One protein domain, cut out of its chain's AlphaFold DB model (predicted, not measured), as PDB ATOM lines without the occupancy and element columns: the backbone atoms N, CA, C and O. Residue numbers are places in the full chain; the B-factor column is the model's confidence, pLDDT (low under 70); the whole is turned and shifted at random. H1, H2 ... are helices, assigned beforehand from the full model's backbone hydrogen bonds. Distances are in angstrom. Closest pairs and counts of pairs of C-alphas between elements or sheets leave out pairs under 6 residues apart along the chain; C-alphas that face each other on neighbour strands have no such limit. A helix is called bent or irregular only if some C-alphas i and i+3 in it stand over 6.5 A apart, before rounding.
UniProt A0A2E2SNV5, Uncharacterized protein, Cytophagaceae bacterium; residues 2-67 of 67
ATOM      1  N   LYS A   2      -1.161  39.891 -15.447       54.94
ATOM      2  CA  LYS A   2      -0.461  38.792 -16.156       54.94
ATOM      3  C   LYS A   2      -1.397  37.764 -16.815       54.94
ATOM      4  O   LYS A   2      -1.183  37.441 -17.970       54.94
ATOM      5  N   ASN A   3      -2.487  37.331 -16.177       63.31
ATOM      6  CA  ASN A   3      -3.384  36.329 -16.791       63.31
ATOM      7  C   ASN A   3      -4.094  36.833 -18.061       63.31
ATOM      8  O   ASN A   3      -4.415  36.049 -18.945       63.31
ATOM      9  N   SER A   4      -4.279  38.150 -18.195       77.25
ATOM     10  CA  SER A   4      -4.915  38.753 -19.372       77.25
ATOM     11  C   SER A   4      -4.049  38.653 -20.631       77.25
ATOM     12  O   SER A   4      -4.605  38.511 -21.717       77.25
ATOM     13  N   ILE A   5      -2.712  38.695 -20.513       88.69
ATOM     14  CA  ILE A   5      -1.830  38.581 -21.687       88.69
ATOM     15  C   ILE A   5      -1.901  37.171 -22.274       88.69
ATOM     16  O   ILE A   5      -2.058  37.025 -23.479       88.69
ATOM     17  N   TYR A   6      -1.890  36.142 -21.420       89.56
ATOM     18  CA  TYR A   6      -1.958  34.748 -21.855       89.56
ATOM     19  C   TYR A   6      -3.304  34.423 -22.501       89.56
ATOM     20  O   TYR A   6      -3.336  33.761 -23.531       89.56
ATOM     21  N   ILE A   7      -4.403  34.963 -21.964       89.94
ATOM     22  CA  ILE A   7      -5.732  34.821 -22.574       89.94
ATOM     23  C   ILE A   7      -5.772  35.485 -23.958       89.94
ATOM     24  O   ILE A   7      -6.272  34.891 -24.908       89.94
ATOM     25  N   LYS A   8      -5.211  36.691 -24.111       89.19
ATOM     26  CA  LYS A   8      -5.145  37.372 -25.418       89.19
ATOM     27  C   LYS A   8      -4.300  36.598 -26.429       89.19
ATOM     28  O   LYS A   8      -4.705  36.471 -27.580       89.19
ATOM     29  N   ILE A   9      -3.154  36.073 -25.996       91.31
ATOM     30  CA  ILE A   9      -2.274  35.248 -26.831       91.31
ATOM     31  C   ILE A   9      -2.994  33.964 -27.252       91.31
ATOM     32  O   ILE A   9      -2.940  33.606 -28.423       91.31
ATOM     33  N   LEU A  10      -3.721  33.317 -26.338       92.62
ATOM     34  CA  LEU A  10      -4.518  32.129 -26.640       92.62
ATOM     35  C   LEU A  10      -5.571  32.418 -27.718       92.62
ATOM     36  O   LEU A  10      -5.659  31.678 -28.692       92.62
ATOM     37  N   PHE A  11      -6.323  33.516 -27.595       92.06
ATOM     38  CA  PHE A  11      -7.301  33.903 -28.616       92.06
ATOM     39  C   PHE A  11      -6.655  34.240 -29.964       92.06
ATOM     40  O   PHE A  11      -7.179  33.842 -31.002       92.06
ATOM     41  N   ALA A  12      -5.512  34.930 -29.962       89.00
ATOM     42  CA  ALA A  12      -4.768  35.210 -31.188       89.00
ATOM     43  C   ALA A  12      -4.277  33.918 -31.860       89.00
ATOM     44  O   ALA A  12      -4.386  33.779 -33.075       89.00
ATOM     45  N   LEU A  13      -3.797  32.951 -31.074       90.94
ATOM     46  CA  LEU A  13      -3.345  31.654 -31.572       90.94
ATOM     47  C   LEU A  13      -4.498  30.847 -32.178       90.94
ATOM     48  O   LEU A  13      -4.365  30.340 -33.289       90.94
ATOM     49  N   ILE A  14      -5.641  30.771 -31.486       89.94
ATOM     50  CA  ILE A  14      -6.852  30.100 -31.988       89.94
ATOM     51  C   ILE A  14      -7.306  30.732 -33.307       89.94
ATOM     52  O   ILE A  14      -7.645  30.018 -34.246       89.94
ATOM     53  N   PHE A  15      -7.272  32.064 -33.400       87.50
ATOM     54  CA  PHE A  15      -7.634  32.776 -34.622       87.50
ATOM     55  C   PHE A  15      -6.703  32.431 -35.793       87.50
ATOM     56  O   PHE A  15      -7.182  32.127 -36.880       87.50
ATOM     57  N   VAL A  16      -5.385  32.407 -35.576       87.00
ATOM     58  CA  VAL A  16      -4.412  32.037 -36.621       87.00
ATOM     59  C   VAL A  16      -4.585  30.581 -37.063       87.00
ATOM     60  O   VAL A  16      -4.574  30.308 -38.260       87.00
ATOM     61  N   LEU A  17      -4.800  29.658 -36.122       86.44
ATOM     62  CA  LEU A  17      -5.038  28.241 -36.425       86.44
ATOM     63  C   LEU A  17      -6.342  28.010 -37.204       86.44
ATOM     64  O   LEU A  17      -6.414  27.097 -38.025       86.44
ATOM     65  N   ALA A  18      -7.368  28.829 -36.965       82.44
ATOM     66  CA  ALA A  18      -8.617  28.769 -37.720       82.44
ATOM     67  C   ALA A  18      -8.439  29.232 -39.176       82.44
ATOM     68  O   ALA A  18      -9.106  28.716 -40.065       82.44
ATOM     69  N   LEU A  19      -7.520  30.170 -39.428       80.38
ATOM     70  CA  LEU A  19      -7.226  30.683 -40.770       80.38
ATOM     71  C   LEU A  19      -6.298  29.785 -41.593       80.38
ATOM     72  O   LEU A  19      -6.226  29.954 -42.805       80.38
ATOM     73  N   SER A  20      -5.577  28.853 -40.964       76.25
ATOM     74  CA  SER A  20      -4.660  27.947 -41.669       76.25
ATOM     75  C   SER A  20      -5.348  26.720 -42.274       76.25
ATOM     76  O   SER A  20      -4.675  25.881 -42.869       76.25
ATOM     77  N   GLN A  21      -6.656  26.557 -42.069       74.94
ATOM     78  CA  GLN A  21      -7.421  25.457 -42.648       74.94
ATOM     79  C   GLN A  21      -7.829  25.829 -44.077       74.94
ATOM     80  O   GLN A  21      -8.487  26.849 -44.277       74.94
ATOM     81  N   ASN A  22      -7.466  24.996 -45.059       67.50
ATOM     82  CA  ASN A  22      -7.952  25.151 -46.431       67.50
ATOM     83  C   ASN A  22      -9.478  25.057 -46.414       67.50
ATOM     84  O   ASN A  22     -10.027  24.015 -46.040       67.50
ATOM     85  N   THR A  23     -10.161  26.137 -46.789       67.75
ATOM     86  CA  THR A  23     -11.624  26.145 -46.796       67.75
ATOM     87  C   THR A  23     -12.127  25.884 -48.206       67.75
ATOM     88  O   THR A  23     -11.930  26.678 -49.126       67.75
ATOM     89  N   THR A  24     -12.819  24.764 -48.364       71.38
ATOM     90  CA  THR A  24     -13.518  24.389 -49.592       71.38
ATOM     91  C   THR A  24     -15.003  24.701 -49.438       71.38
ATOM     92  O   THR A  24     -15.627  24.258 -48.474       71.38
ATOM     93  N   ALA A  25     -15.595  25.433 -50.380       64.94
ATOM     94  CA  ALA A  25     -17.038  25.667 -50.406       64.94
ATOM     95  C   ALA A  25     -17.686  24.783 -51.477       64.94
ATOM     96  O   ALA A  25     -17.772  25.177 -52.636       64.94
ATOM     97  N   GLN A  26     -18.142  23.591 -51.090       65.12
ATOM     98  CA  GLN A  26     -18.980  22.739 -51.935       65.12
ATOM     99  C   GLN A  26     -20.315  22.497 -51.241       65.12
ATOM    100  O   GLN A  26     -20.367  22.122 -50.071       65.12
ATOM    101  N   ILE A  27     -21.398  22.739 -51.970       64.38
ATOM    102  CA  ILE A  27     -22.759  22.474 -51.514       64.38
ATOM    103  C   ILE A  27     -23.164  21.120 -52.097       64.38
ATOM    104  O   ILE A  27     -23.229  20.973 -53.315       64.38
ATOM    105  N   SER A  28     -23.456  20.137 -51.241       61.09
ATOM    106  CA  SER A  28     -24.124  18.907 -51.678       61.09
ATOM    107  C   SER A  28     -25.585  19.220 -51.977       61.09
ATOM    108  O   SER A  28     -26.389  19.415 -51.064       61.09
ATOM    109  N   LEU A  29     -25.929  19.282 -53.260       64.56
ATOM    110  CA  LEU A  29     -27.311  19.396 -53.711       64.56
ATOM    111  C   LEU A  29     -27.921  17.988 -53.856       64.56
ATOM    112  O   LEU A  29     -27.279  17.112 -54.442       64.56
ATOM    113  N   PRO A  30     -29.151  17.745 -53.361       57.38
ATOM    114  CA  PRO A  30     -29.848  16.493 -53.628       57.38
ATOM    115  C   PRO A  30     -30.085  16.370 -55.143       57.38
ATOM    116  O   PRO A  30     -30.678  17.264 -55.742       57.38
ATOM    117  N   ASN A  31     -29.603  15.275 -55.744       59.31
ATOM    118  CA  ASN A  31     -29.574  14.963 -57.190       59.31
ATOM    119  C   ASN A  31     -28.422  15.569 -58.023       59.31
ATOM    120  O   ASN A  31     -28.464  15.478 -59.244       59.31
ATOM    121  N   GLY A  32     -27.375  16.135 -57.413       54.38
ATOM    122  CA  GLY A  32     -26.200  16.649 -58.144       54.38
ATOM    123  C   GLY A  32     -25.216  15.592 -58.673       54.38
ATOM    124  O   GLY A  32     -24.196  15.962 -59.235       54.38
ATOM    125  N   ASP A  33     -25.503  14.303 -58.471       56.62
ATOM    126  CA  ASP A  33     -24.609  13.164 -58.758       56.62
ATOM    127  C   ASP A  33     -25.047  12.363 -60.004       56.62
ATOM    128  O   ASP A  33     -24.537  11.284 -60.309       56.62
ATOM    129  N   SER A  34     -26.051  12.860 -60.737       53.34
ATOM    130  CA  SER A  34     -26.502  12.234 -61.977       53.34
ATOM    131  C   SER A  34     -25.581  12.625 -63.133       53.34
ATOM    132  O   SER A  34     -25.802  13.648 -63.775       53.34
ATOM    133  N   THR A  35     -24.597  11.764 -63.398       54.84
ATOM    134  CA  THR A  35     -24.016  11.469 -64.722       54.84
ATOM    135  C   THR A  35     -23.479  12.653 -65.550       54.84
ATOM    136  O   THR A  35     -24.241  13.424 -66.119       54.84
ATOM    137  N   GLU A  36     -22.152  12.657 -65.738       54.41
ATOM    138  CA  GLU A  36     -21.401  13.309 -66.838       54.41
ATOM    139  C   GLU A  36     -20.957  14.779 -66.717       54.41
ATOM    140  O   GLU A  36     -20.686  15.421 -67.728       54.41
ATOM    141  N   VAL A  37     -20.717  15.288 -65.508       54.69
ATOM    142  CA  VAL A  37     -19.778  16.413 -65.312       54.69
ATOM    143  C   VAL A  37     -19.026  16.229 -63.993       54.69
ATOM    144  O   VAL A  37     -19.416  16.765 -62.960       54.69
ATOM    145  N   ASP A  38     -17.955  15.436 -64.023       64.44
ATOM    146  CA  ASP A  38     -16.838  15.683 -63.105       64.44
ATOM    147  C   ASP A  38     -16.047  16.892 -63.644       64.44
ATOM    148  O   ASP A  38     -16.212  17.262 -64.805       64.44
ATOM    149  N   ASP A  39     -15.197  17.491 -62.818       52.66
ATOM    150  CA  ASP A  39     -14.234  18.559 -63.147       52.66
ATOM    151  C   ASP A  39     -14.591  19.973 -62.685       52.66
ATOM    152  O   ASP A  39     -14.405  20.971 -63.383       52.66
ATOM    153  N   THR A  40     -14.965  20.117 -61.419       56.25
ATOM    154  CA  THR A  40     -14.292  21.146 -60.607       56.25
ATOM    155  C   THR A  40     -14.386  20.758 -59.142       56.25
ATOM    156  O   THR A  40     -15.331  21.109 -58.437       56.25
ATOM    157  N   GLY A  41     -13.381  20.014 -58.669       56.91
ATOM    158  CA  GLY A  41     -13.154  19.850 -57.237       56.91
ATOM    159  C   GLY A  41     -13.194  21.218 -56.557       56.91
ATOM    160  O   GLY A  41     -12.701  22.199 -57.117       56.91
ATOM    161  N   ALA A  42     -13.838  21.284 -55.391       60.41
ATOM    162  CA  ALA A  42     -14.084  22.514 -54.651       60.41
ATOM    163  C   ALA A  42     -12.836  23.410 -54.617       60.41
ATOM    164  O   ALA A  42     -11.865  23.122 -53.913       60.41
ATOM    165  N   GLY A  43     -12.853  24.486 -55.405       67.94
ATOM    166  CA  GLY A  43     -11.746  25.427 -55.451       67.94
ATOM    167  C   GLY A  43     -11.565  26.090 -54.081       67.94
ATOM    168  O   GLY A  43     -12.562  26.361 -53.401       67.94
ATOM    169  N   PRO A  44     -10.323  26.357 -53.651       69.69
ATOM    170  CA  PRO A  44     -10.083  27.058 -52.400       69.69
ATOM    171  C   PRO A  44     -10.761  28.433 -52.434       69.69
ATOM    172  O   PRO A  44     -10.549  29.223 -53.358       69.69
ATOM    173  N   ILE A  45     -11.567  28.736 -51.415       78.50
ATOM    174  CA  ILE A  45     -12.210  30.055 -51.258       78.50
ATOM    175  C   ILE A  45     -11.415  30.990 -50.340       78.50
ATOM    176  O   ILE A  45     -11.911  32.045 -49.934       78.50
ATOM    177  N   ASP A  46     -10.167  30.636 -50.038       79.31
ATOM    178  CA  ASP A  46      -9.294  31.357 -49.107       79.31
ATOM    179  C   ASP A  46      -9.129  32.839 -49.498       79.31
ATOM    180  O   ASP A  46      -9.043  33.712 -48.633       79.31
ATOM    181  N   GLY A  47      -9.189  33.157 -50.798       79.50
ATOM    182  CA  GLY A  47      -9.181  34.538 -51.298       79.50
ATOM    183  C   GLY A  47     -10.401  35.367 -50.868       79.50
ATOM    184  O   GLY A  47     -10.252  36.527 -50.477       79.50
ATOM    185  N   LEU A  48     -11.605  34.781 -50.877       83.38
ATOM    186  CA  LEU A  48     -12.830  35.451 -50.414       83.38
ATOM    187  C   LEU A  48     -12.831  35.624 -48.892       83.38
ATOM    188  O   LEU A  48     -13.229  36.676 -48.387       83.38
ATOM    189  N   ILE A  49     -12.331  34.624 -48.164       82.88
ATOM    190  CA  ILE A  49     -12.152  34.699 -46.709       82.88
ATOM    191  C   ILE A  49     -11.163  35.819 -46.359       82.88
ATOM    192  O   ILE A  49     -11.461  36.661 -45.508       82.88
ATOM    193  N   GLY A  50     -10.033  35.894 -47.068       85.50
ATOM    194  CA  GLY A  50      -9.043  36.960 -46.914       85.50
ATOM    195  C   GLY A  50      -9.639  38.355 -47.120       85.50
ATOM    196  O   GLY A  50      -9.442  39.241 -46.284       85.50
ATOM    197  N   LEU A  51     -10.442  38.543 -48.173       87.94
ATOM    198  CA  LEU A  51     -11.158  39.802 -48.413       87.94
ATOM    199  C   LEU A  51     -12.127  40.148 -47.275       87.94
ATOM    200  O   LEU A  51     -12.173  41.303 -46.845       87.94
ATOM    201  N   GLY A  52     -12.859  39.164 -46.747       87.06
ATOM    202  CA  GLY A  52     -13.751  39.351 -45.599       87.06
ATOM    203  C   GLY A  52     -13.011  39.818 -44.342       87.06
ATOM    204  O   GLY A  52     -13.455  40.755 -43.672       87.06
ATOM    205  N   ILE A  53     -11.847  39.228 -44.055       89.12
ATOM    206  CA  ILE A  53     -10.999  39.614 -42.918       89.12
ATOM    207  C   ILE A  53     -10.482  41.042 -43.092       89.12
ATOM    208  O   ILE A  53     -10.586  41.844 -42.161       89.12
ATOM    209  N   VAL A  54      -9.966  41.386 -44.276       91.88
ATOM    210  CA  VAL A  54      -9.461  42.739 -44.564       91.88
ATOM    211  C   VAL A  54     -10.580  43.773 -44.436       91.88
ATOM    212  O   VAL A  54     -10.394  44.795 -43.773       91.88
ATOM    213  N   ALA A  55     -11.756  43.504 -45.007       92.56
ATOM    214  CA  ALA A  55     -12.908  44.397 -44.915       92.56
ATOM    215  C   ALA A  55     -13.379  44.578 -43.461       92.56
ATOM    216  O   ALA A  55     -13.588  45.710 -43.011       92.56
ATOM    217  N   GLY A  56     -13.487  43.484 -42.701       90.12
ATOM    218  CA  GLY A  56     -13.850  43.511 -41.285       90.12
ATOM    219  C   GLY A  56     -12.842  44.285 -40.433       90.12
ATOM    220  O   GLY A  56     -13.234  45.139 -39.633       90.12
ATOM    221  N   ALA A  57     -11.544  44.058 -40.649       91.06
ATOM    222  CA  ALA A  57     -10.469  44.774 -39.967       91.06
ATOM    223  C   ALA A  57     -10.475  46.273 -40.307       91.06
ATOM    224  O   ALA A  57     -10.387  47.107 -39.403       91.06
ATOM    225  N   ALA A  58     -10.644  46.633 -41.583       93.25
ATOM    226  CA  ALA A  58     -10.716  48.024 -42.027       93.25
ATOM    227  C   ALA A  58     -11.915  48.763 -41.408       93.25
ATOM    228  O   ALA A  58     -11.768  49.880 -40.897       93.25
ATOM    229  N   LEU A  59     -13.097  48.137 -41.396       93.38
ATOM    230  CA  LEU A  59     -14.294  48.699 -40.766       93.38
ATOM    231  C   LEU A  59     -14.147  48.806 -39.243       93.38
ATOM    232  O   LEU A  59     -14.490  49.843 -38.666       93.38
ATOM    233  N   GLY A  60     -13.598  47.777 -38.594       91.06
ATOM    234  CA  GLY A  60     -13.312  47.777 -37.161       91.06
ATOM    235  C   GLY A  60     -12.350  48.898 -36.770       91.06
ATOM    236  O   GLY A  60     -12.645  49.685 -35.870       91.06
ATOM    237  N   TYR A  61     -11.250  49.045 -37.509       92.94
ATOM    238  CA  TYR A  61     -10.274  50.114 -37.304       92.94
ATOM    239  C   TYR A  61     -10.888  51.505 -37.508       92.94
ATOM    240  O   TYR A  61     -10.716  52.392 -36.667       92.94
ATOM    241  N   LYS A  62     -11.676  51.695 -38.575       90.94
ATOM    242  CA  LYS A  62     -12.395  52.954 -38.831       90.94
ATOM    243  C   LYS A  62     -13.351  53.308 -37.690       90.94
ATOM    244  O   LYS A  62     -13.478  54.484 -37.351       90.94
ATOM    245  N   LYS A  63     -14.021  52.317 -37.095       89.62
ATOM    246  CA  LYS A  63     -14.928  52.518 -35.955       89.62
ATOM    247  C   LYS A  63     -14.172  52.880 -34.676       89.62
ATOM    248  O   LYS A  63     -14.624  53.759 -33.951       89.62
ATOM    249  N   LEU A  64     -13.025  52.249 -34.426       90.44
ATOM    250  CA  LEU A  64     -12.181  52.541 -33.263       90.44
ATOM    251  C   LEU A  64     -11.533  53.927 -33.335       90.44
ATOM    252  O   LEU A  64     -11.424  54.573 -32.307       90.44
ATOM    253  N   ARG A  65     -11.159  54.410 -34.528       81.44
ATOM    254  CA  ARG A  65     -10.612  55.771 -34.709       81.44
ATOM    255  C   ARG A  65     -11.634  56.901 -34.605       81.44
ATOM    256  O   ARG A  65     -11.245  58.054 -34.476       81.44
ATOM    257  N   LYS A  66     -12.923  56.595 -34.749       68.38
ATOM    258  CA  LYS A  66     -14.013  57.568 -34.578       68.38
ATOM    259  C   LYS A  66     -14.451  57.721 -33.117       68.38
ATOM    260  O   LYS A  66     -15.389  58.469 -32.857       68.38
ATOM    261  N   LYS A  67     -13.827  56.980 -32.204       52.12
ATOM    262  CA  LYS A  67     -14.072  57.007 -30.768       52.12
ATOM    263  C   LYS A  67     -12.851  57.593 -30.074       52.12
ATOM    264  O   LYS A  67     -13.062  58.242 -29.033       52.12
TER     265      LYS A  67
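AT A GLANCE: This is residues 2 to 67 of the 67 residues of an uncharacterized protein of Cytophagaceae bacterium (UniProt A0A2E2SNV5). Two helices spread apart as an open V, H1 making one arm and H2 the other, and from the narrow end of the V a long loop goes out and folds back, its residues 28 to 39 sticking out. The helices are not packed on each other, and the space between their far ends is empty. The printed part has 66 residues with two named helices, H1 then H2, and no named strand; its class is all helix. It is extended, with a radius of gyration of the C-alphas of 18.8 A and spans of 59 by 30 by 19 A.

HOW THE PARTS SIT: H1, residues 2 to 19, has an N-to-C direction of (-0.19, -0.36, -0.91). A long link of 26 residues joins it to H2, residues 46 to 65, with a direction of (-0.08, 0.81, 0.59). H1 and H2 are apart, with no C-alpha of the one within 8 A of the other. Residues 2 to 18 of H1 and residues 54 to 67, of which 54 to 65 belong to H2, stand free. Every O i to N i+4 pair is within hydrogen-bond range in H2, and 13 of 14 are in H1.

IN THESE COORDINATES: H1 begins at C-alpha 2, (-0.461, 38.792, -16.156), and is 26.8 A long from first to last C-alpha. H2 begins at C-alpha 46, (-9.294, 31.357, -49.107), and ends at C-alpha 65, (-10.612, 55.771, -34.709), 28.4 A away. Neither helix is bent.

THE WHOLE: The two C-alphas farthest apart are those of Lys 2 and Thr 35, at 60.5 A. The printed part has no cut. Its mean pLDDT is 76.3; residues 2 to 3, 22 to 23, 25 to 44 and 66 to 67 are under 70.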